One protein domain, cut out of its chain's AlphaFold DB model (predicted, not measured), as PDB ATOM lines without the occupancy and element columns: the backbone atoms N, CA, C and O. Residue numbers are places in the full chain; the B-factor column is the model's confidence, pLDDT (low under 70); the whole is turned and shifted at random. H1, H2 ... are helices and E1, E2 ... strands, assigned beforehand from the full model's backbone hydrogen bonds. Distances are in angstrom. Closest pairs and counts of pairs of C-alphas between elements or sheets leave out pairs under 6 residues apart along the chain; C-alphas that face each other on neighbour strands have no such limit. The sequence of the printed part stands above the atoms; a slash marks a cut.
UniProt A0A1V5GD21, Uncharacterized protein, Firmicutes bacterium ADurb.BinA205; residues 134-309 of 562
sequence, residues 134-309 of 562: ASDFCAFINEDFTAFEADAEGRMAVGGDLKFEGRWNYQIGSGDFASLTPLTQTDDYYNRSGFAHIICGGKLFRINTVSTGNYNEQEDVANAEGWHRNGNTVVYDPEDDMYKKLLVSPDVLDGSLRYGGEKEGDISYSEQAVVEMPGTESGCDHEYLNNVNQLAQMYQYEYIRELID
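This is residues 134 to 309 of the 562 residues of an uncharacterized protein of Firmicutes bacterium ADurb.BinA205 (UniProt A0A1V5GD21). With little regular structure, the chain winds in stacked turns: E1-E3-E5-E9-E12 make a parallel wall with H3 across it, parallel E2-E4 part of a second. Antiparallel E6-E8-E7 with H1 makes the far end, antiparallel E10-E11 a side pair. Under half of the 176 printed residues lie in three named helices and twelve strands. The whole is mixed, compact, radius of gyration of the C-alphas 15.5 A, spans 45 by 37 by 26 A.

E1 is residues 139-141, C-alpha 139 at (174.284, 209.125, 192.897); E2 145-148, E3 156-158, E4 162-165, E5 198-200, E6 212-214, H1 219-225, E7 228-230, E8 233-235, E9 246-248, E10 257-259, H2 261-264, E11 266-268, E12 298-300, H3 304-309, C-alpha 309 at (175.456, 214.060, 206.200).

Across E3-E5, N 199 and O 156 are 2.9 A apart. H3 is on that sheet; C-alphas 200 and 304 are closest, 6.8 A. H1 only grazes its sheet. Every O i to N i+4 pair in H1 and H3 is within hydrogen-bond range.

Uncut; links E4-E5, E5-E6, E11-E12 are long; residues 272-287 are under pLDDT 70.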
ATOM      1  N   ALA A 134     176.546 218.090 195.797       95.25
ATOM      2  CA  ALA A 134     175.796 216.975 195.218       95.25
ATOM      3  C   ALA A 134     175.448 217.166 193.725       95.25
ATOM      4  O   ALA A 134     175.154 216.183 193.049       95.25
ATOM      5  N   SER A 135     175.550 218.389 193.183       91.69
ATOM      6  CA  SER A 135     175.338 218.672 191.750       91.69
ATOM      7  C   SER A 135     176.369 218.020 190.822       91.69
ATOM      8  O   SER A 135     176.184 218.036 189.611       91.69
ATOM      9  N   ASP A 136     177.447 217.450 191.361       90.50
ATOM     10  CA  ASP A 136     178.496 216.779 190.587       90.50
ATOM     11  C   ASP A 136     178.418 215.245 190.651       90.50
ATOM     12  O   ASP A 136     179.397 214.575 190.331       90.50
ATOM     13  N   PHE A 137     177.312 214.666 191.121       94.06
ATOM     14  CA  PHE A 137     177.205 213.224 191.356       94.06
ATOM     15  C   PHE A 137     175.981 212.633 190.660       94.06
ATOM     16  O   PHE A 137     174.897 213.207 190.708       94.06
ATOM     17  N   CYS A 138     176.145 211.454 190.058       92.12
ATOM     18  CA  CYS A 138     175.054 210.655 189.486       92.12
ATOM     19  C   CYS A 138     174.289 209.881 190.564       92.12
ATOM     20  O   CYS A 138     173.114 209.564 190.397       92.12
ATOM     21  N   ALA A 139     174.939 209.614 191.695       95.25
ATOM     22  CA  ALA A 139     174.284 209.125 192.897       95.25
ATOM     23  C   ALA A 139     174.874 209.824 194.126       95.25
ATOM     24  O   ALA A 139     176.089 209.794 194.335       95.25
ATOM     25  N   PHE A 140     174.014 210.435 194.935       97.62
ATOM     26  CA  PHE A 140     174.365 211.017 196.227       97.62
ATOM     27  C   PHE A 140     173.444 210.420 197.296       97.62
ATOM     28  O   PHE A 140     172.285 210.812 197.434       97.62
ATOM     29  N   ILE A 141     173.948 209.421 198.012       98.31
ATOM     30  CA  ILE A 141     173.161 208.519 198.852       98.31
ATOM     31  C   ILE A 141     173.575 208.667 200.310       98.31
ATOM     32  O   ILE A 141     174.764 208.631 200.625       98.31
ATOM     33  N   ASN A 142     172.602 208.835 201.204       97.94
ATOM     34  CA  ASN A 142     172.900 209.067 202.619       97.94
ATOM     35  C   ASN A 142     173.345 207.797 203.353       97.94
ATOM     36  O   ASN A 142     174.297 207.807 204.124       97.94
ATOM     37  N   GLU A 143     172.630 206.701 203.128       98.00
ATOM     38  CA  GLU A 143     172.867 205.401 203.743       98.00
ATOM     39  C   GLU A 143     173.544 204.478 202.718       98.00
ATOM     40  O   GLU A 143     174.520 204.874 202.078       98.00
ATOM     41  N   ASP A 144     173.051 203.251 202.564       98.38
ATOM     42  CA  ASP A 144     173.674 202.228 201.731       98.38
ATOM     43  C   ASP A 144     173.224 202.313 200.262       98.38
ATOM     44  O   ASP A 144     172.077 202.651 199.943       98.38
ATOM     45  N   PHE A 145     174.132 201.934 199.362       97.19
ATOM     46  CA  PHE A 145     173.870 201.757 197.937       97.19
ATOM     47  C   PHE A 145     174.261 200.340 197.515       97.19
ATOM     48  O   PHE A 145     175.417 199.938 197.654       97.19
ATOM     49  N   THR A 146     173.309 199.590 196.961       94.88
ATOM     50  CA  THR A 146     173.549 198.272 196.364       94.88
ATOM     51  C   THR A 146     173.038 198.223 194.925       94.88
ATOM     52  O   THR A 146     171.831 198.203 194.690       94.88
ATOM     53  N   ALA A 147     173.959 198.145 193.968       91.12
ATOM     54  CA  ALA A 147     173.649 197.902 192.563       91.12
ATOM     55  C   ALA A 147     173.760 196.413 192.202       91.12
ATOM     56  O   ALA A 147     174.633 195.717 192.718       91.12
ATOM     57  N   PHE A 148     172.913 195.926 191.295       88.62
ATOM     58  CA  PHE A 148     172.977 194.566 190.745       88.62
ATOM     59  C   PHE A 148     173.192 194.617 189.232       88.62
ATOM     60  O   PHE A 148     172.317 195.090 188.523       88.62
ATOM     61  N   GLU A 149     174.328 194.118 188.740       80.88
ATOM     62  CA  GLU A 149     174.640 194.074 187.297       80.88
ATOM     63  C   GLU A 149     174.410 195.406 186.559       80.88
ATOM     64  O   GLU A 149     173.934 195.421 185.429       80.88
ATOM     65  N   ALA A 150     174.749 196.512 187.219       82.12
ATOM     66  CA  ALA A 150     174.563 197.870 186.727       82.12
ATOM     67  C   ALA A 150     175.864 198.661 186.846       82.12
ATOM     68  O   ALA A 150     176.793 198.236 187.544       82.12
ATOM     69  N   ASP A 151     175.909 199.827 186.217       81.81
ATOM     70  CA  ASP A 151     177.013 200.768 186.303       81.81
ATOM     71  C   ASP A 151     176.556 202.165 186.754       81.81
ATOM     72  O   ASP A 151     175.373 202.479 186.911       81.81
ATOM     73  N   ALA A 152     177.546 203.002 187.048       88.38
ATOM     74  CA  ALA A 152     177.351 204.427 187.246       88.38
ATOM     75  C   ALA A 152     178.394 205.147 186.397       88.38
ATOM     76  O   ALA A 152     179.596 205.019 186.608       88.38
ATOM     77  N   GLU A 153     177.951 205.894 185.407       88.25
ATOM     78  CA  GLU A 153     178.832 206.526 184.433       88.25
ATOM     79  C   GLU A 153     179.574 207.727 185.037       88.25
ATOM     80  O   GLU A 153     180.744 207.959 184.737       88.25
ATOM     81  N   GLY A 154     178.935 208.461 185.955       90.81
ATOM     82  CA  GLY A 154     179.538 209.593 186.664       90.81
ATOM     83  C   GLY A 154     179.969 209.297 188.103       90.81
ATOM     84  O   GLY A 154     180.083 208.149 188.538       90.81
ATOM     85  N   ARG A 155     180.246 210.366 188.858       94.31
ATOM     86  CA  ARG A 155     180.736 210.278 190.244       94.31
ATOM     87  C   ARG A 155     179.644 209.779 191.194       94.31
ATOM     88  O   ARG A 155     178.462 210.061 190.992       94.31
ATOM     89  N   MET A 156     180.048 209.127 192.285       95.31
ATOM     90  CA  MET A 156     179.148 208.689 193.360       95.31
ATOM     91  C   MET A 156     179.597 209.162 194.747       95.31
ATOM     92  O   MET A 156     180.789 209.195 195.053       95.31
ATOM     93  N   ALA A 157     178.633 209.491 195.602       97.25
ATOM     94  CA  ALA A 157     178.833 209.731 197.024       97.25
ATOM     95  C   ALA A 157     177.855 208.867 197.830       97.25
ATOM     96  O   ALA A 157     176.659 208.880 197.548       97.25
ATOM     97  N   VAL A 158     178.356 208.104 198.801       97.75
ATOM     98  CA  VAL A 158     177.566 207.156 199.603       97.75
ATOM     99  C   VAL A 158     178.001 207.246 201.062       97.75
ATOM    100  O   VAL A 158     179.175 207.046 201.371       97.75
ATOM    101  N   GLY A 159     177.090 207.591 201.972       96.31
ATOM    102  CA  GLY A 159     177.415 207.711 203.399       96.31
ATOM    103  C   GLY A 159     177.613 206.356 204.084       96.31
ATOM    104  O   GLY A 159     178.467 206.231 204.969       96.31
ATOM    105  N   GLY A 160     176.875 205.337 203.641       96.06
ATOM    106  CA  GLY A 160     176.974 203.947 204.075       96.06
ATOM    107  C   GLY A 160     177.843 203.074 203.168       96.06
ATOM    108  O   GLY A 160     178.805 203.540 202.553       96.06
ATOM    109  N   ASP A 161     177.529 201.782 203.131       96.81
ATOM    110  CA  ASP A 161     178.243 200.799 202.321       96.81
ATOM    111  C   ASP A 161     177.889 200.960 200.833       96.81
ATOM    112  O   ASP A 161     176.725 201.106 200.452       96.81
ATOM    113  N   LEU A 162     178.912 200.897 199.979       94.88
ATOM    114  CA  LEU A 162     178.792 200.956 198.525       94.88
ATOM    115  C   LEU A 162     179.105 199.585 197.936       94.88
ATOM    116  O   LEU A 162     180.234 199.087 198.015       94.88
ATOM    117  N   LYS A 163     178.090 198.980 197.330       92.88
ATOM    118  CA  LYS A 163     178.117 197.588 196.916       92.88
ATOM    119  C   LYS A 163     177.631 197.411 195.488       92.88
ATOM    120  O   LYS A 163     176.573 197.905 195.118       92.88
ATOM    121  N   PHE A 164     178.387 196.641 194.719       88.62
ATOM    122  CA  PHE A 164     177.936 196.100 193.444       88.62
ATOM    123  C   PHE A 164     177.856 194.578 193.562       88.62
ATOM    124  O   PHE A 164     178.718 193.931 194.157       88.62
ATOM    125  N   GLU A 165     176.776 194.001 193.057       85.56
ATOM    126  CA  GLU A 165     176.462 192.579 193.106       85.56
ATOM    127  C   GLU A 165     176.231 192.024 191.701       85.56
ATOM    128  O   GLU A 165     175.922 192.749 190.759       85.56
ATOM    129  N   GLY A 166     176.367 190.706 191.562       76.38
ATOM    130  CA  GLY A 166     176.279 190.033 190.266       76.38
ATOM    131  C   GLY A 166     177.623 189.918 189.547       76.38
ATOM    132  O   GLY A 166     178.690 190.027 190.163       76.38
ATOM    133  N   ARG A 167     177.561 189.579 188.254       62.06
ATOM    134  CA  ARG A 167     178.744 189.259 187.431       62.06
ATOM    135  C   ARG A 167     179.306 190.468 186.688       62.06
ATOM    136  O   ARG A 167     180.493 190.478 186.370       62.06
ATOM    137  N   TRP A 168     178.454 191.448 186.407       61.41
ATOM    138  CA  TRP A 168     178.769 192.635 185.619       61.41
ATOM    139  C   TRP A 168     179.126 193.795 186.550       61.41
ATOM    140  O   TRP A 168     178.325 194.164 187.398       61.41
ATOM    141  N   ASN A 169     180.341 194.329 186.403       57.12
ATOM    142  CA  ASN A 169     180.877 195.437 187.196       57.12
ATOM    143  C   ASN A 169     181.682 196.375 186.274       57.12
ATOM    144  O   ASN A 169     182.908 196.445 186.390       57.12
ATOM    145  N   TYR A 170     181.023 197.047 185.323       58.44
ATOM    146  CA  TYR A 170     181.598 198.210 184.628       58.44
ATOM    147  C   TYR A 170     181.327 199.432 185.494       58.44
ATOM    148  O   TYR A 170     180.273 199.528 186.110       58.44
ATOM    149  N   GLN A 171     182.343 200.250 185.747       70.38
ATOM    150  CA  GLN A 171     182.391 200.918 187.046       70.38
ATOM    151  C   GLN A 171     182.334 202.422 186.994       70.38
ATOM    152  O   GLN A 171     182.990 203.059 186.178       70.38
ATOM    153  N   ILE A 172     181.647 202.918 188.015       85.00
ATOM    154  CA  ILE A 172     181.648 204.244 188.620       85.00
ATOM    155  C   ILE A 172     182.646 205.217 188.004       85.00
ATOM    156  O   ILE A 172     183.860 205.044 188.155       85.00
ATOM    157  N   GLY A 173     182.119 206.268 187.395       86.31
ATOM    158  CA  GLY A 173     182.879 207.438 186.989       86.31
ATOM    159  C   GLY A 173     183.777 207.220 185.777       86.31
ATOM    160  O   GLY A 173     184.772 207.920 185.659       86.31
ATOM    161  N   SER A 174     183.475 206.251 184.909       85.06
ATOM    162  CA  SER A 174     184.243 206.046 183.669       85.06
ATOM    163  C   SER A 174     183.789 206.967 182.524       85.06
ATOM    164  O   SER A 174     184.441 207.011 181.487       85.06
ATOM    165  N   GLY A 175     182.719 207.742 182.706       86.00
ATOM    166  CA  GLY A 175     182.140 208.596 181.673       86.00
ATOM    167  C   GLY A 175     181.094 207.866 180.838       86.00
ATOM    168  O   GLY A 175     180.490 206.900 181.301       86.00
ATOM    169  N   ASP A 176     180.871 208.349 179.622       83.00
ATOM    170  CA  ASP A 176     179.861 207.810 178.716       83.00
ATOM    171  C   ASP A 176     180.269 206.438 178.182       83.00
ATOM    172  O   ASP A 176     181.163 206.318 177.338       83.00
ATOM    173  N   PHE A 177     179.580 205.400 178.642       76.25
ATOM    174  CA  PHE A 177     179.861 204.033 178.230       76.25
ATOM    175  C   PHE A 177     179.584 203.792 176.739       76.25
ATOM    176  O   PHE A 177     180.349 203.080 176.084       76.25
ATOM    177  N   ALA A 178     178.526 204.399 176.193       73.44
ATOM    178  CA  ALA A 178     178.065 204.151 174.828       73.44
ATOM    179  C   ALA A 178     178.886 204.910 173.777       73.44
ATOM    180  O   ALA A 178     179.067 204.432 172.653       73.44
ATOM    181  N   SER A 179     179.384 206.100 174.120       78.38
ATOM    182  CA  SER A 179     180.254 206.883 173.230       78.38
ATOM    183  C   SER A 179     181.746 206.688 173.495       78.38
ATOM    184  O   SER A 179     182.551 207.231 172.740       78.38
ATOM    185  N   LEU A 180     182.119 205.896 174.511       82.31
ATOM    186  CA  LEU A 180     183.503 205.745 174.969       82.31
ATOM    187  C   LEU A 180     184.159 207.094 175.328       82.31
ATOM    188  O   LEU A 180     185.357 207.276 175.144       82.31
ATOM    189  N   THR A 181     183.379 208.045 175.849       86.25
ATOM    190  CA  THR A 181     183.897 209.354 176.272       86.25
ATOM    191  C   THR A 181     184.322 209.283 177.742       86.25
ATOM    192  O   THR A 181     183.444 209.124 178.597       86.25
ATOM    193  N   PRO A 182     185.617 209.441 178.083       87.81
ATOM    194  CA  PRO A 182     186.071 209.427 179.471       87.81
ATOM    195  C   PRO A 182     185.394 210.524 180.288       87.81
ATOM    196  O   PRO A 182     185.102 211.603 179.767       87.81
ATOM    197  N   LEU A 183     185.187 210.292 181.587       89.44
ATOM    198  CA  LEU A 183     184.433 211.220 182.438       89.44
ATOM    199  C   LEU A 183     184.953 212.659 182.341       89.44
ATOM    200  O   LEU A 183     184.159 213.572 182.148       89.44
ATOM    201  N   THR A 184     186.271 212.861 182.394       88.00
ATOM    202  CA  THR A 184     186.946 214.173 182.301       88.00
ATOM    203  C   THR A 184     186.747 214.904 180.971       88.00
ATOM    204  O   THR A 184     187.021 216.102 180.885       88.00
ATOM    205  N   GLN A 185     186.276 214.205 179.940       88.25
ATOM    206  CA  GLN A 185     185.994 214.759 178.618       88.25
ATOM    207  C   GLN A 185     184.497 214.990 178.374       88.25
ATOM    208  O   GLN A 185     184.141 215.670 177.414       88.25
ATOM    209  N   THR A 186     183.621 214.476 179.240       87.62
ATOM    210  CA  THR A 186     182.181 214.755 179.159       87.62
ATOM    211  C   THR A 186     181.882 216.224 179.480       87.62
ATOM    212  O   THR A 186     182.615 216.866 180.238       87.62
ATOM    213  N   ASP A 187     180.786 216.757 178.930       84.94
ATOM    214  CA  ASP A 187     180.445 218.189 178.998       84.94
ATOM    215  C   ASP A 187     180.500 218.764 180.424       84.94
ATOM    216  O   ASP A 187     180.965 219.885 180.642       84.94
ATOM    217  N   ASP A 188     180.077 217.977 181.419       82.06
ATOM    218  CA  ASP A 188     179.986 218.411 182.812       82.06
ATOM    219  C   ASP A 188     181.326 218.432 183.567       82.06
ATOM    220  O   ASP A 188     181.462 219.108 184.598       82.06
ATOM    221  N   TYR A 189     182.335 217.731 183.061       86.81
ATOM    222  CA  TYR A 189     183.649 217.625 183.697       86.81
ATOM    223  C   TYR A 189     184.782 218.085 182.780       86.81
ATOM    224  O   TYR A 189     185.946 218.012 183.166       86.81
ATOM    225  N   TYR A 190     184.456 218.629 181.609       84.69
ATOM    226  CA  TYR A 190     185.432 219.166 180.678       84.69
ATOM    227  C   TYR A 190     186.358 220.189 181.357       84.69
ATOM    228  O   TYR A 190     185.914 221.100 182.064       84.69
ATOM    229  N   ASN A 191     187.672 220.047 181.146       83.94
ATOM    230  CA  ASN A 191     188.727 220.834 181.806       83.94
ATOM    231  C   ASN A 191     188.718 220.773 183.345       83.94
ATOM    232  O   ASN A 191     189.188 221.706 184.007       83.94
ATOM    233  N   ARG A 192     188.195 219.691 183.920       86.25
ATOM    234  CA  ARG A 192     188.218 219.406 185.352       86.25
ATOM    235  C   ARG A 192     188.765 217.998 185.556       86.25
ATOM    236  O   ARG A 192     188.317 217.054 184.920       86.25
ATOM    237  N   SER A 193     189.732 217.844 186.448       88.00
ATOM    238  CA  SER A 193     190.357 216.547 186.722       88.00
ATOM    239  C   SER A 193     190.730 216.411 188.197       88.00
ATOM    240  O   SER A 193     190.427 217.280 189.014       88.00
ATOM    241  N   GLY A 194     191.337 215.285 188.578       89.94
ATOM    242  CA  GLY A 194     191.878 215.076 189.928       89.94
ATOM    243  C   GLY A 194     190.839 214.819 191.028       89.94
ATOM    244  O   GLY A 194     191.216 214.441 192.137       89.94
ATOM    245  N   PHE A 195     189.550 214.961 190.727       93.94
ATOM    246  CA  PHE A 195     188.467 214.702 191.665       93.94
ATOM    247  C   PHE A 195     188.330 213.222 192.027       93.94
ATOM    248  O   PHE A 195     188.714 212.309 191.292       93.94
ATOM    249  N   ALA A 196     187.738 212.986 193.193       95.75
ATOM    250  CA  ALA A 196     187.330 211.667 193.622       95.75
ATOM    251  C   ALA A 196     186.119 211.214 192.802       95.75
ATOM    252  O   ALA A 196     185.098 211.902 192.761       95.75
ATOM    253  N   HIS A 197     186.235 210.053 192.174       94.75
ATOM    254  CA  HIS A 197     185.149 209.376 191.472       94.75
ATOM    255  C   HIS A 197     184.123 208.828 192.465       94.75
ATOM    256  O   HIS A 197     182.929 208.801 192.186       94.75
ATOM    257  N   ILE A 198     184.606 208.422 193.642       95.19
ATOM    258  CA  ILE A 198     183.801 207.908 194.746       95.19
ATOM    259  C   ILE A 198     184.148 208.675 196.012       95.19
ATOM    260  O   ILE A 198     185.327 208.843 196.327       95.19
ATOM    261  N   ILE A 199     183.127 209.069 196.763       97.31
ATOM    262  CA  ILE A 199     183.238 209.474 198.163       97.31
ATOM    263  C   ILE A 199     182.411 208.481 198.986       97.31
ATOM    264  O   ILE A 199     181.201 208.416 198.811       97.31
ATOM    265  N   CYS A 200     183.041 207.683 199.848       96.00
ATOM    266  CA  CYS A 200     182.354 206.607 200.567       96.00
ATOM    267  C   CYS A 200     182.637 206.642 202.069       96.00
ATOM    268  O   CYS A 200     183.792 206.575 202.498       96.00
ATOM    269  N   GLY A 201     181.571 206.730 202.864       94.38
ATOM    270  CA  GLY A 201     181.631 206.675 204.320       94.38
ATOM    271  C   GLY A 201     181.605 205.251 204.884       94.38
ATOM    272  O   GLY A 201     182.009 205.054 206.033       94.38
ATOM    273  N   GLY A 202     181.161 204.257 204.111       94.56
ATOM    274  CA  GLY A 202     181.141 202.836 204.471       94.56
ATOM    275  C   GLY A 202     182.099 201.978 203.649       94.56
ATOM    276  O   GLY A 202     183.016 202.472 202.989       94.56
ATOM    277  N   LYS A 203     181.920 200.660 203.739       95.06
ATOM    278  CA  LYS A 203     182.761 199.674 203.060       95.06
ATOM    279  C   LYS A 203     182.464 199.622 201.570       95.06
ATOM    280  O   LYS A 203     181.333 199.803 201.132       95.06
ATOM    281  N   LEU A 204     183.503 199.311 200.806       92.81
ATOM    282  CA  LEU A 204     183.419 199.081 199.373       92.81
ATOM    283  C   LEU A 204     183.321 197.584 199.101       92.81
ATOM    284  O   LEU A 204     184.149 196.818 199.596       92.81
ATOM    285  N   PHE A 205     182.376 197.173 198.265       90.75
ATOM    286  CA  PHE A 205     182.235 195.787 197.826       90.75
ATOM    287  C   PHE A 205     182.149 195.712 196.305       90.75
ATOM    288  O   PHE A 205     181.264 196.309 195.695       90.75
ATOM    289  N   ARG A 206     183.071 194.947 195.710       86.31
ATOM    290  CA  ARG A 206     183.209 194.732 194.260       86.31
ATOM    291  C   ARG A 206     183.457 195.999 193.441       86.31
ATOM    292  O   ARG A 206     183.108 196.066 192.267       86.31
ATOM    293  N   ILE A 207     184.135 196.974 194.036       86.69
ATOM    294  CA  ILE A 207     184.567 198.189 193.342       86.69
ATOM    295  C   ILE A 207     185.984 197.955 192.791       86.69
ATOM    296  O   ILE A 207     186.871 197.508 193.515       86.69
ATOM    297  N   ASN A 208     186.225 198.215 191.511       81.62
ATOM    298  CA  ASN A 208     187.567 198.294 190.935       81.62
ATOM    299  C   ASN A 208     187.941 199.766 190.853       81.62
ATOM    300  O   ASN A 208     187.123 200.687 190.873       81.62
ATOM    301  N   THR A 209     189.240 199.966 190.781       83.62
ATOM    302  CA  THR A 209     189.845 201.284 190.813       83.62
ATOM    303  C   THR A 209     190.235 201.764 189.419       83.62
ATOM    304  O   THR A 209     190.746 202.863 189.302       83.62
ATOM    305  N   VAL A 210     189.979 200.987 188.361       83.56
ATOM    306  CA  VAL A 210     190.291 201.379 186.978       83.56
ATOM    307  C   VAL A 210     189.039 201.761 186.194       83.56
ATOM    308  O   VAL A 210     187.962 201.194 186.412       83.56
ATOM    309  N   SER A 211     189.181 202.734 185.301       85.31
ATOM    310  CA  SER A 211     188.143 203.166 184.362       85.31
ATOM    311  C   SER A 211     188.113 202.267 183.132       85.31
ATOM    312  O   SER A 211     189.156 201.863 182.614       85.31
ATOM    313  N   THR A 212     186.903 201.905 182.709       80.31
ATOM    314  CA  THR A 212     186.660 200.952 181.621       80.31
ATOM    315  C   THR A 212     185.474 201.378 180.760       80.31
ATOM    316  O   THR A 212     184.635 202.156 181.211       80.31
ATOM    317  N   GLY A 213     185.388 200.846 179.538       78.56
ATOM    318  CA  GLY A 213     184.298 201.128 178.594       78.56
ATOM    319  C   GLY A 213     183.907 199.932 177.713       78.56
ATOM    320  O   GLY A 213     184.460 198.837 177.865       78.56
ATOM    321  N   ASN A 214     182.975 200.140 176.773       78.62
ATOM    322  CA  ASN A 214     182.488 199.126 175.825       78.62
ATOM    323  C   ASN A 214     183.189 199.172 174.459       78.62
ATOM    324  O   ASN A 214     182.951 200.065 173.651       78.62
ATOM    325  N   TYR A 215     183.981 198.154 174.140       77.06
ATOM    326  CA  TYR A 215     184.654 198.050 172.843       77.06
ATOM    327  C   TYR A 215     183.683 197.855 171.673       77.06
ATOM    328  O   TYR A 215     183.873 198.436 170.610       77.06
ATOM    329  N   ASN A 216     182.661 197.008 171.826       77.94
ATOM    330  CA  ASN A 216     181.877 196.537 170.677       77.94
ATOM    331  C   ASN A 216     181.023 197.626 170.028       77.94
ATOM    332  O   ASN A 216     180.677 197.507 168.855       77.94
ATOM    333  N   GLU A 217     180.649 198.647 170.792       71.56
ATOM    334  CA  GLU A 217     179.826 199.747 170.293       71.56
ATOM    335  C   GLU A 217     180.659 200.807 169.569       71.56
ATOM    336  O   GLU A 217     180.147 201.479 168.678       71.56
ATOM    337  N   GLN A 218     181.947 200.922 169.909       79.56
ATOM    338  CA  GLN A 218     182.833 202.003 169.467       79.56
ATOM    339  C   GLN A 218     184.248 201.483 169.148       79.56
ATOM    340  O   GLN A 218     185.257 202.089 169.512       79.56
ATOM    341  N   GLU A 219     184.335 200.347 168.448       82.94
ATOM    342  CA  GLU A 219     185.600 199.679 168.096       82.94
ATOM    343  C   GLU A 219     186.567 200.626 167.364       82.94
ATOM    344  O   GLU A 219     187.763 200.647 167.654       82.94
ATOM    345  N   ASP A 220     186.056 201.442 166.441       85.25
ATOM    346  CA  ASP A 220     186.867 202.396 165.684       85.25
ATOM    347  C   ASP A 220     187.469 203.493 166.578       85.25
ATOM    348  O   ASP A 220     188.617 203.881 166.359       85.25
ATOM    349  N   VAL A 221     186.731 203.957 167.597       84.25
ATOM    350  CA  VAL A 221     187.205 204.963 168.565       84.25
ATOM    351  C   VAL A 221     188.312 204.365 169.423       84.25
ATOM    352  O   VAL A 221     189.418 204.895 169.448       84.25
ATOM    353  N   ALA A 222     188.061 203.204 170.036       82.00
ATOM    354  CA  ALA A 222     189.054 202.522 170.862       82.00
ATOM    355  C   ALA A 222     190.348 202.217 170.085       82.00
ATOM    356  O   ALA A 222     191.447 202.400 170.602       82.00
ATOM    357  N   ASN A 223     190.231 201.794 168.820       83.50
ATOM    358  CA  ASN A 223     191.387 201.548 167.956       83.50
ATOM    359  C   ASN A 223     192.144 202.831 167.580       83.50
ATOM    360  O   ASN A 223     193.358 202.774 167.385       83.50
ATOM    361  N   ALA A 224     191.442 203.955 167.421       85.81
ATOM    362  CA  ALA A 224     192.048 205.241 167.093       85.81
ATOM    363  C   ALA A 224     192.819 205.830 168.281       85.81
ATOM    364  O   ALA A 224     193.923 206.336 168.074       85.81
ATOM    365  N   GLU A 225     192.266 205.715 169.491       84.06
ATOM    366  CA  GLU A 225     192.930 206.133 170.733       84.06
ATOM    367  C   GLU A 225     194.053 205.169 171.143       84.06
ATOM    368  O   GLU A 225     194.991 205.551 171.830       84.06
ATOM    369  N   GLY A 226     194.021 203.924 170.657       78.31
ATOM    370  CA  GLY A 226     195.035 202.917 170.974       78.31
ATOM    371  C   GLY A 226     194.802 202.211 172.310       78.31
ATOM    372  O   GLY A 226     195.694 201.516 172.793       78.31
ATOM    373  N   TRP A 227     193.600 202.337 172.872       82.88
ATOM    374  CA  TRP A 227     193.229 201.741 174.149       82.88
ATOM    375  C   TRP A 227     193.213 200.209 174.129       82.88
ATOM    376  O   TRP A 227     193.063 199.538 173.100       82.88
ATOM    377  N   HIS A 228     193.310 199.631 175.322       79.06
ATOM    378  CA  HIS A 228     193.353 198.188 175.512       79.06
ATOM    379  C   HIS A 228     192.002 197.525 175.526       79.06
ATOM    380  O   HIS A 228     191.024 198.131 175.940       79.06
ATOM    381  N   ARG A 229     191.972 196.224 175.202       77.25
ATOM    382  CA  ARG A 229     190.755 195.416 175.285       77.25
ATOM    383  C   ARG A 229     190.958 194.015 175.856       77.25
ATOM    384  O   ARG A 229     191.992 193.386 175.640       77.25
ATOM    385  N   ASN A 230     189.910 193.498 176.491       71.69
ATOM    386  CA  ASN A 230     189.701 192.074 176.760       71.69
ATOM    387  C   ASN A 230     188.234 191.737 176.488       71.69
ATOM    388  O   ASN A 230     187.338 192.186 177.203       71.69
ATOM    389  N   GLY A 231     187.984 190.967 175.428       76.12
ATOM    390  CA  GLY A 231     186.627 190.754 174.932       76.12
ATOM    391  C   GLY A 231     185.972 192.084 174.552       76.12
ATOM    392  O   GLY A 231     186.501 192.811 173.715       76.12
ATOM    393  N   ASN A 232     184.841 192.390 175.189       76.81
ATOM    394  CA  ASN A 232     184.058 193.600 174.929       76.81
ATOM    395  C   ASN A 232     184.464 194.788 175.816       76.81
ATOM    396  O   ASN A 232     183.872 195.852 175.696       76.81
ATOM    397  N   THR A 233     185.421 194.617 176.725       77.25
ATOM    398  CA  THR A 233     185.810 195.653 177.689       77.25
ATOM    399  C   THR A 233     187.038 196.384 177.197       77.25
ATOM    400  O   THR A 233     188.026 195.714 176.890       77.25
ATOM    401  N   VAL A 234     187.011 197.719 177.207       81.44
ATOM    402  CA  VAL A 234     188.220 198.542 177.072       81.44
ATOM    403  C   VAL A 234     188.720 199.074 178.407       81.44
ATOM    404  O   VAL A 234     187.930 199.261 179.331       81.44
ATOM    405  N   VAL A 235     190.024 199.318 178.498       83.50
ATOM    406  CA  VAL A 235     190.666 200.055 179.597       83.50
ATOM    407  C   VAL A 235     191.276 201.315 178.995       83.50
ATOM    408  O   VAL A 235     192.015 201.210 178.015       83.50
ATOM    409  N   TYR A 236     190.931 202.473 179.559       85.19
ATOM    410  CA  TYR A 236     191.450 203.769 179.116       85.19
ATOM    411  C   TYR A 236     192.936 203.923 179.437       85.19
ATOM    412  O   TYR A 236     193.455 203.237 180.318       85.19
ATOM    413  N   ASP A 237     193.599 204.855 178.762       85.69
ATOM    414  CA  ASP A 237     194.973 205.227 179.086       85.69
ATOM    415  C   ASP A 237     195.058 206.065 180.377       85.69
ATOM    416  O   ASP A 237     194.079 206.696 180.795       85.69
ATOM    417  N   PRO A 238     196.227 206.100 181.049       85.75
ATOM    418  CA  PRO A 238     196.462 206.953 182.214       85.75
ATOM    419  C   PRO A 238     196.037 208.422 182.038       85.75
ATOM    420  O   PRO A 238     195.527 209.032 182.982       85.75
ATOM    421  N   GLU A 239     196.238 208.984 180.847       85.38
ATOM    422  CA  GLU A 239     195.863 210.346 180.452       85.38
ATOM    423  C   GLU A 239     194.343 210.557 180.402       85.38
ATOM    424  O   GLU A 239     193.868 211.653 180.704       85.38
ATOM    425  N   ASP A 240     193.595 209.496 180.106       85.38
ATOM    426  CA  ASP A 240     192.135 209.465 179.976       85.38
ATOM    427  C   ASP A 240     191.452 209.006 181.276       85.38
ATOM    428  O   ASP A 240     190.409 208.357 181.283       85.38
ATOM    429  N   ASP A 241     192.057 209.366 182.412       84.00
ATOM    430  CA  ASP A 241     191.551 209.110 183.766       84.00
ATOM    431  C   ASP A 241     191.333 207.613 184.070       84.00
ATOM    432  O   ASP A 241     190.393 207.223 184.769       84.00
ATOM    433  N   MET A 242     192.240 206.749 183.584       86.50
ATOM    434  CA  MET A 242     192.235 205.318 183.923       86.50
ATOM    435  C   MET A 242     192.243 205.081 185.437       86.50
ATOM    436  O   MET A 242     191.570 204.175 185.924       86.50
ATOM    437  N   TYR A 243     193.031 205.855 186.191       88.38
ATOM    438  CA  TYR A 243     193.219 205.646 187.626       88.38
ATOM    439  C   TYR A 243     192.191 206.423 188.454       88.38
ATOM    440  O   TYR A 243     192.363 207.619 188.741       88.38
ATOM    441  N   LYS A 244     191.159 205.717 188.922       90.12
ATOM    442  CA  LYS A 244     190.101 206.312 189.740       90.12
ATOM    443  C   LYS A 244     190.646 206.751 191.080       90.12
ATOM    444  O   LYS A 244     191.537 206.138 191.663       90.12
ATOM    445  N   LYS A 245     190.056 207.811 191.617       93.31
ATOM    446  CA  LYS A 245     190.372 208.313 192.958       93.31
ATOM    447  C   LYS A 245     189.170 208.065 193.851       93.31
ATOM    448  O   LYS A 245     188.070 208.520 193.550       93.31
ATOM    449  N   LEU A 246     189.373 207.321 194.925       94.69
ATOM    450  CA  LEU A 246     188.334 206.962 195.879       94.69
ATOM    451  C   LEU A 246     188.657 207.658 197.196       94.69
ATOM    452  O   LEU A 246     189.699 207.390 197.788       94.69
ATOM    453  N   LEU A 247     187.790 208.557 197.644       96.44
ATOM    454  CA  LEU A 247     187.876 209.183 198.956       96.44
ATOM    455  C   LEU A 247     187.085 208.326 199.947       96.44
ATOM    456  O   LEU A 247     185.872 208.189 199.817       96.44
ATOM    457  N   VAL A 248     187.777 207.718 200.905       94.25
ATOM    458  CA  VAL A 248     187.222 206.698 201.809       94.25
ATOM    459  C   VAL A 248     187.639 206.934 203.251       94.25
ATOM    460  O   VAL A 248     188.676 207.549 203.518       94.25
ATOM    461  N   SER A 249     186.841 206.455 204.200       86.94
ATOM    462  CA  SER A 249     187.209 206.579 205.610       86.94
ATOM    463  C   SER A 249     188.344 205.595 205.943       86.94
ATOM    464  O   SER A 249     188.351 204.470 205.440       86.94
ATOM    465  N   PRO A 250     189.338 205.953 206.777       83.50
ATOM    466  CA  PRO A 250     190.454 205.055 207.084       83.50
ATOM    467  C   PRO A 250     190.024 203.703 207.683       83.50
ATOM    468  O   PRO A 250     190.692 202.690 207.483       83.50
ATOM    469  N   ASP A 251     188.922 203.686 208.430       81.38
ATOM    470  CA  ASP A 251     188.393 202.534 209.162       81.38
ATOM    471  C   ASP A 251     187.578 201.559 208.299       81.38
ATOM    472  O   ASP A 251     187.369 200.419 208.714       81.38
ATOM    473  N   VAL A 252     187.152 201.959 207.095       80.38
ATOM    474  CA  VAL A 252     186.303 201.114 206.231       80.38
ATOM    475  C   VAL A 252     187.098 200.258 205.255       80.38
ATOM    476  O   VAL A 252     186.569 199.291 204.710       80.38
ATOM    477  N   LEU A 253     188.378 200.571 205.045       82.06
ATOM    478  CA  LEU A 253     189.241 199.793 204.156       82.06
ATOM    479  C   LEU A 253     189.435 198.357 204.645       82.06
ATOM    480  O   LEU A 253     189.518 197.439 203.829       82.06
ATOM    481  N   ASP A 254     189.458 198.149 205.963       83.31
ATOM    482  CA  ASP A 254     189.473 196.803 206.524       83.31
ATOM    483  C   ASP A 254     188.133 196.093 206.267       83.31
ATOM    484  O   ASP A 254     187.056 196.492 206.726       83.31
ATOM    485  N   GLY A 255     188.196 195.015 205.486       84.81
ATOM    486  CA  GLY A 255     187.023 194.284 205.013       84.81
ATOM    487  C   GLY A 255     186.308 194.912 203.812       84.81
ATOM    488  O   GLY A 255     185.259 194.393 203.439       84.81
ATOM    489  N   SER A 256     186.855 195.971 203.205       91.19
ATOM    490  CA  SER A 256     186.469 196.374 201.850       91.19
ATOM    491  C   SER A 256     187.067 195.403 200.828       91.19
ATOM    492  O   SER A 256     188.226 194.989 200.941       91.19
ATOM    493  N   LEU A 257     186.272 195.034 199.829       88.06
ATOM    494  CA  LEU A 257     186.595 194.010 198.844       88.06
ATOM    495  C   LEU A 257     186.427 194.553 197.427       88.06
ATOM    496  O   LEU A 257     185.472 195.270 197.125       88.06
ATOM    497  N   ARG A 258     187.333 194.152 196.542       85.06
ATOM    498  CA  ARG A 258     187.179 194.290 195.097       85.06
ATOM    499  C   ARG A 258     186.670 192.994 194.488       85.06
ATOM    500  O   ARG A 258     186.742 191.931 195.106       85.06
ATOM    501  N   TYR A 259     186.240 193.079 193.236       79.12
ATOM    502  CA  TYR A 259     185.925 191.895 192.457       79.12
ATOM    503  C   TYR A 259     187.227 191.188 192.032       79.12
ATOM    504  O   TYR A 259     188.134 191.819 191.481       79.12
ATOM    505  N   GLY A 260     187.340 189.889 192.326       72.12
ATOM    506  CA  GLY A 260     188.442 189.007 191.901       72.12
ATOM    507  C   GLY A 260     188.026 187.988 190.834       72.12
ATOM    508  O   GLY A 260     188.691 186.979 190.625       72.12
ATOM    509  N   GLY A 261     186.886 188.200 190.170       70.75
ATOM    510  CA  GLY A 261     186.368 187.262 189.176       70.75
ATOM    511  C   GLY A 261     185.636 186.056 189.775       70.75
ATOM    512  O   GLY A 261     185.624 185.815 190.981       70.75
ATOM    513  N   GLU A 262     185.017 185.254 188.904       69.75
ATOM    514  CA  GLU A 262     184.194 184.102 189.313       69.75
ATOM    515  C   GLU A 262     184.983 182.993 190.035       69.75
ATOM    516  O   GLU A 262     184.395 182.191 190.761       69.75
ATOM    517  N   LYS A 263     186.302 182.908 189.814       69.06
ATOM    518  CA  LYS A 263     187.155 181.847 190.376       69.06
ATOM    519  C   LYS A 263     187.735 182.206 191.737       69.06
ATOM    520  O   LYS A 263     187.772 181.339 192.606       69.06
ATOM    521  N   GLU A 264     188.218 183.434 191.894       70.69
ATOM    522  CA  GLU A 264     188.880 183.873 193.127       70.69
ATOM    523  C   GLU A 264     187.886 184.480 194.125       70.69
ATOM    524  O   GLU A 264     188.131 184.448 195.330       70.69
ATOM    525  N   GLY A 265     186.721 184.932 193.644       77.50
ATOM    526  CA  GLY A 265     185.700 185.573 194.462       77.50
ATOM    527  C   GLY A 265     186.097 186.991 194.867       77.50
ATOM    528  O   GLY A 265     186.946 187.624 194.244       77.50
ATOM    529  N   ASP A 266     185.454 187.509 195.908       84.50
ATOM    530  CA  ASP A 266     185.736 188.853 196.407       84.50
ATOM    531  C   ASP A 266     187.022 188.854 197.231       84.50
ATOM    532  O   ASP A 266     187.178 188.062 198.165       84.50
ATOM    533  N   ILE A 267     187.942 189.755 196.893       84.88
ATOM    534  CA  ILE A 267     189.290 189.799 197.467       84.88
ATOM    535  C   ILE A 267     189.624 191.193 197.980       84.88
ATOM    536  O   ILE A 267     189.119 192.199 197.485       84.88
ATOM    537  N   SER A 268     190.466 191.267 199.008       87.50
ATOM    538  CA  SER A 268     190.897 192.543 199.579       87.50
ATOM    539  C   SER A 268     191.728 193.349 198.583       87.50
ATOM    540  O   SER A 268     192.473 192.793 197.772       87.50
ATOM    541  N   TYR A 269     191.642 194.672 198.685       86.00
ATOM    542  CA  TYR A 269     192.537 195.569 197.961       86.00
ATOM    543  C   TYR A 269     193.988 195.333 198.378       86.00
ATOM    544  O   TYR A 269     194.276 195.096 199.553       86.00
ATOM    545  N   SER A 270     194.907 195.410 197.416       76.38
ATOM    546  CA  SER A 270     196.323 195.144 197.655       76.38
ATOM    547  C   SER A 270     197.229 196.253 197.118       76.38
ATOM    548  O   SER A 270     196.881 197.033 196.229       76.38
ATOM    549  N   GLU A 271     198.425 196.319 197.699       70.44
ATOM    550  CA  GLU A 271     199.553 197.126 197.214       70.44
ATOM    551  C   GLU A 271     200.382 196.410 196.136       70.44
ATOM    552  O   GLU A 271     201.309 196.999 195.563       70.44
ATOM    553  N   GLN A 272     200.095 195.126 195.909       64.31
ATOM    554  CA  GLN A 272     200.718 194.321 194.868       64.31
ATOM    555  C   GLN A 272     200.076 194.677 193.534       64.31
ATOM    556  O   GLN A 272     198.861 194.844 193.452       64.31
ATOM    557  N   ALA A 273     200.906 194.808 192.504       58.69
ATOM    558  CA  ALA A 273     200.426 195.115 191.172       58.69
ATOM    559  C   ALA A 273     199.410 194.064 190.710       58.69
ATOM    560  O   ALA A 273     199.680 192.860 190.774       58.69
ATOM    561  N   VAL A 274     198.230 194.514 190.289       58.88
ATOM    562  CA  VAL A 274     197.164 193.609 189.856       58.88
ATOM    563  C   VAL A 274     197.391 193.214 188.403       58.88
ATOM    564  O   VAL A 274     197.271 194.037 187.507       58.88
ATOM    565  N   VAL A 275     197.693 191.934 188.179       48.50
ATOM    566  CA  VAL A 275     198.012 191.353 186.857       48.50
ATOM    567  C   VAL A 275     196.750 190.874 186.114       48.50
ATOM    568  O   VAL A 275     196.842 190.223 185.083       48.50
ATOM    569  N   GLU A 276     195.553 191.175 186.617       53.09
ATOM    570  CA  GLU A 276     194.278 190.670 186.071       53.09
ATOM    571  C   GLU A 276     193.451 191.732 185.335       53.09
ATOM    572  O   GLU A 276     192.252 191.556 185.124       53.09
ATOM    573  N   MET A 277     194.062 192.853 184.956       61.94
ATOM    574  CA  MET A 277     193.375 193.841 184.128       61.94
ATOM    575  C   MET A 277     193.326 193.367 182.665       61.94
ATOM    576  O   MET A 277     194.270 192.721 182.202       61.94
ATOM    577  N   PRO A 278     192.257 193.681 181.909       55.22
ATOM    578  CA  PRO A 278     192.273 193.566 180.454       55.22
ATOM    579  C   PRO A 278     193.580 194.120 179.864       55.22
ATOM    580  O   PRO A 278     193.896 195.279 180.102       55.22
ATOM    581  N   GLY A 279     194.347 193.307 179.126       51.28
ATOM    582  CA  GLY A 279     195.594 193.749 178.478       51.28
ATOM    583  C   GLY A 279     196.914 193.347 179.154       51.28
ATOM    584  O   GLY A 279     197.972 193.628 178.602       51.28
ATOM    585  N   THR A 280     196.902 192.616 180.274       53.09
ATOM    586  CA  THR A 280     198.127 192.064 180.911       53.09
ATOM    587  C   THR A 280     198.677 190.797 180.224       53.09
ATOM    588  O   THR A 280     199.546 190.097 180.751       53.09
ATOM    589  N   GLU A 281     198.176 190.464 179.029       60.88
ATOM    590  CA  GLU A 281     198.565 189.273 178.270       60.88
ATOM    591  C   GLU A 281     199.977 189.396 177.664       60.88
ATOM    592  O   GLU A 281     200.413 190.457 177.210       60.88
ATOM    593  N   SER A 282     200.699 188.271 177.612       51.94
ATOM    594  CA  SER A 282     202.066 188.182 177.083       51.94
ATOM    595  C   SER A 282     202.175 188.715 175.645       51.94
ATOM    596  O   SER A 282     201.716 188.060 174.712       51.94
ATOM    597  N   GLY A 283     202.889 189.830 175.455       55.09
ATOM    598  CA  GLY A 283     203.118 190.460 174.146       55.09
ATOM    599  C   GLY A 283     202.501 191.853 173.976       55.09
ATOM    600  O   GLY A 283     202.682 192.445 172.915       55.09
ATOM    601  N   CYS A 284     201.812 192.380 174.992       55.69
ATOM    602  CA  CYS A 284     201.308 193.755 174.995       55.69
ATOM    603  C   CYS A 284     202.388 194.747 175.475       55.69
ATOM    604  O   CYS A 284     203.043 194.501 176.487       55.69
ATOM    605  N   ASP A 285     202.568 195.865 174.761       60.91
ATOM    606  CA  ASP A 285     203.639 196.867 174.988       60.91
ATOM    607  C   ASP A 285     203.284 197.943 176.038       60.91
ATOM    608  O   ASP A 285     203.675 199.096 175.912       60.91
ATOM    609  N   HIS A 286     202.474 197.602 177.045       68.50
ATOM    610  CA  HIS A 286     201.894 198.594 177.962       68.50
ATOM    611  C   HIS A 286     202.212 198.231 179.409       68.50
ATOM    612  O   HIS A 286     201.484 197.530 180.117       68.50
ATOM    613  N   GLU A 287     203.395 198.676 179.826       67.38
ATOM    614  CA  GLU A 287     204.011 198.362 181.115       67.38
ATOM    615  C   GLU A 287     203.198 198.890 182.313       67.38
ATOM    616  O   GLU A 287     203.249 198.298 183.396       67.38
ATOM    617  N   TYR A 288     202.395 199.945 182.119       71.44
ATOM    618  CA  TYR A 288     201.596 200.574 183.174       71.44
ATOM    619  C   TYR A 288     200.484 199.662 183.729       71.44
ATOM    620  O   TYR A 288     200.218 199.686 184.935       71.44
ATOM    621  N   LEU A 289     199.881 198.795 182.903       71.75
ATOM    622  CA  LEU A 289     198.841 197.847 183.342       71.75
ATOM    623  C   LEU A 289     199.392 196.758 184.264       71.75
ATOM    624  O   LEU A 289     198.694 196.278 185.156       71.75
ATOM    625  N   ASN A 290     200.664 196.398 184.096       68.12
ATOM    626  CA  ASN A 290     201.316 195.371 184.906       68.12
ATOM    627  C   ASN A 290     201.677 195.854 186.316       68.12
ATOM    628  O   ASN A 290     202.162 195.053 187.111       68.12
ATOM    629  N   ASN A 291     201.470 197.142 186.617       71.62
ATOM    630  CA  ASN A 291     201.937 197.798 187.838       71.62
ATOM    631  C   ASN A 291     200.836 198.555 188.607       71.62
ATOM    632  O   ASN A 291     201.147 199.312 189.526       71.62
ATOM    633  N   VAL A 292     199.550 198.330 188.295       80.00
ATOM    634  CA  VAL A 292     198.436 199.046 188.944       80.00
ATOM    635  C   VAL A 292     198.380 198.752 190.445       80.00
ATOM    636  O   VAL A 292     198.107 197.625 190.866       80.00
ATOM    637  N   ASN A 293     198.553 199.792 191.261       84.69
ATOM    638  CA  ASN A 293     198.342 199.745 192.703       84.69
ATOM    639  C   ASN A 293     196.964 200.298 193.074       84.69
ATOM    640  O   ASN A 293     196.642 201.461 192.808       84.69
ATOM    641  N   GLN A 294     196.158 199.470 193.731       85.25
ATOM    642  CA  GLN A 294     194.784 199.807 194.102       85.25
ATOM    643  C   GLN A 294     194.713 200.643 195.380       85.25
ATOM    644  O   GLN A 294     193.930 201.583 195.459       85.25
ATOM    645  N   LEU A 295     195.581 200.379 196.358       88.12
ATOM    646  CA  LEU A 295     195.661 201.194 197.573       88.12
ATOM    647  C   LEU A 295     196.169 202.620 197.291       88.12
ATOM    648  O   LEU A 295     195.786 203.557 197.989       88.12
ATOM    649  N   ALA A 296     196.965 202.821 196.237       89.06
ATOM    650  CA  ALA A 296     197.387 204.156 195.793       89.06
ATOM    651  C   ALA A 296     196.226 205.012 195.245       89.06
ATOM    652  O   ALA A 296     196.340 206.234 195.174       89.06
ATOM    653  N   GLN A 297     195.104 204.379 194.895       90.56
ATOM    654  CA  GLN A 297     193.892 205.019 194.376       90.56
ATOM    655  C   GLN A 297     192.894 205.380 195.493       90.56
ATOM    656  O   GLN A 297     191.885 206.034 195.239       90.56
ATOM    657  N   MET A 298     193.190 204.995 196.740       92.62
ATOM    658  CA  MET A 298     192.322 205.173 197.906       92.62
ATOM    659  C   MET A 298     192.868 206.244 198.846       92.62
ATOM    660  O   MET A 298     193.848 206.007 199.549       92.62
ATOM    661  N   TYR A 299     192.220 207.399 198.886       94.31
ATOM    662  CA  TYR A 299     192.573 208.563 199.692       94.31
ATOM    663  C   TYR A 299     191.765 208.578 200.984       94.31
ATOM    664  O   TYR A 299     190.542 208.470 200.953       94.31
ATOM    665  N   GLN A 300     192.445 208.701 202.122       92.94
ATOM    666  CA  GLN A 300     191.828 208.477 203.427       92.94
ATOM    667  C   GLN A 300     191.450 209.783 204.129       92.94
ATOM    668  O   GLN A 300     192.332 210.569 204.479       92.94
ATOM    669  N   TYR A 301     190.160 209.990 204.406       91.62
ATOM    670  CA  TYR A 301     189.668 211.140 205.174       91.62
ATOM    671  C   TYR A 301     188.688 210.694 206.261       91.62
ATOM    672  O   TYR A 301     187.710 210.016 205.983       91.62
ATOM    673  N   GLU A 302     188.962 211.048 207.520       88.12
ATOM    674  CA  GLU A 302     188.241 210.482 208.673       88.12
ATOM    675  C   GLU A 302     186.807 211.010 208.857       88.12
ATOM    676  O   GLU A 302     186.040 210.374 209.569       88.12
ATOM    677  N   TYR A 303     186.434 212.117 208.200       89.12
ATOM    678  CA  TYR A 303     185.139 212.794 208.382       89.12
ATOM    679  C   TYR A 303     184.197 212.681 207.171       89.12
ATOM    680  O   TYR A 303     183.453 213.612 206.860       89.12
ATOM    681  N   ILE A 304     184.279 211.595 206.396       91.56
ATOM    682  CA  ILE A 304     183.482 211.468 205.163       91.56
ATOM    683  C   ILE A 304     181.991 211.316 205.456       91.56
ATOM    684  O   ILE A 304     181.182 211.902 204.740       91.56
ATOM    685  N   ARG A 305     181.623 210.568 206.501       90.81
ATOM    686  CA  ARG A 305     180.211 210.389 206.872       90.81
ATOM    687  C   ARG A 305     179.586 211.726 207.239       90.81
ATOM    688  O   ARG A 305     178.564 212.095 206.684       90.81
ATOM    689  N   GLU A 306     180.270 212.496 208.077       89.88
ATOM    690  CA  GLU A 306     179.828 213.815 208.515       89.88
ATOM    691  C   GLU A 306     179.787 214.826 207.362       89.88
ATOM    692  O   GLU A 306     178.882 215.659 207.305       89.88
ATOM    693  N   LEU A 307     180.735 214.748 206.419       92.81
ATOM    694  CA  LEU A 307     180.709 215.536 205.185       92.81
ATOM    695  C   LEU A 307     179.458 215.222 204.352       92.81
ATOM    696  O   LEU A 307     178.763 216.149 203.930       92.81
ATOM    697  N   ILE A 308     179.173 213.937 204.117       94.81
ATOM    698  CA  ILE A 308     178.000 213.502 203.350       94.81
ATOM    699  C   ILE A 308     176.725 213.924 204.075       94.81
ATOM    700  O   ILE A 308     175.915 214.610 203.460       94.81
ATOM    701  N   ASP A 309     176.596 213.643 205.373       93.00
ATOM    702  CA  ASP A 309     175.456 214.060 206.200       93.00
ATOM    703  C   ASP A 309     175.235 215.581 206.127       93.00
ATOM    704  O   ASP A 309     174.105 216.057 206.017       93.00
TER     705      ASP A 309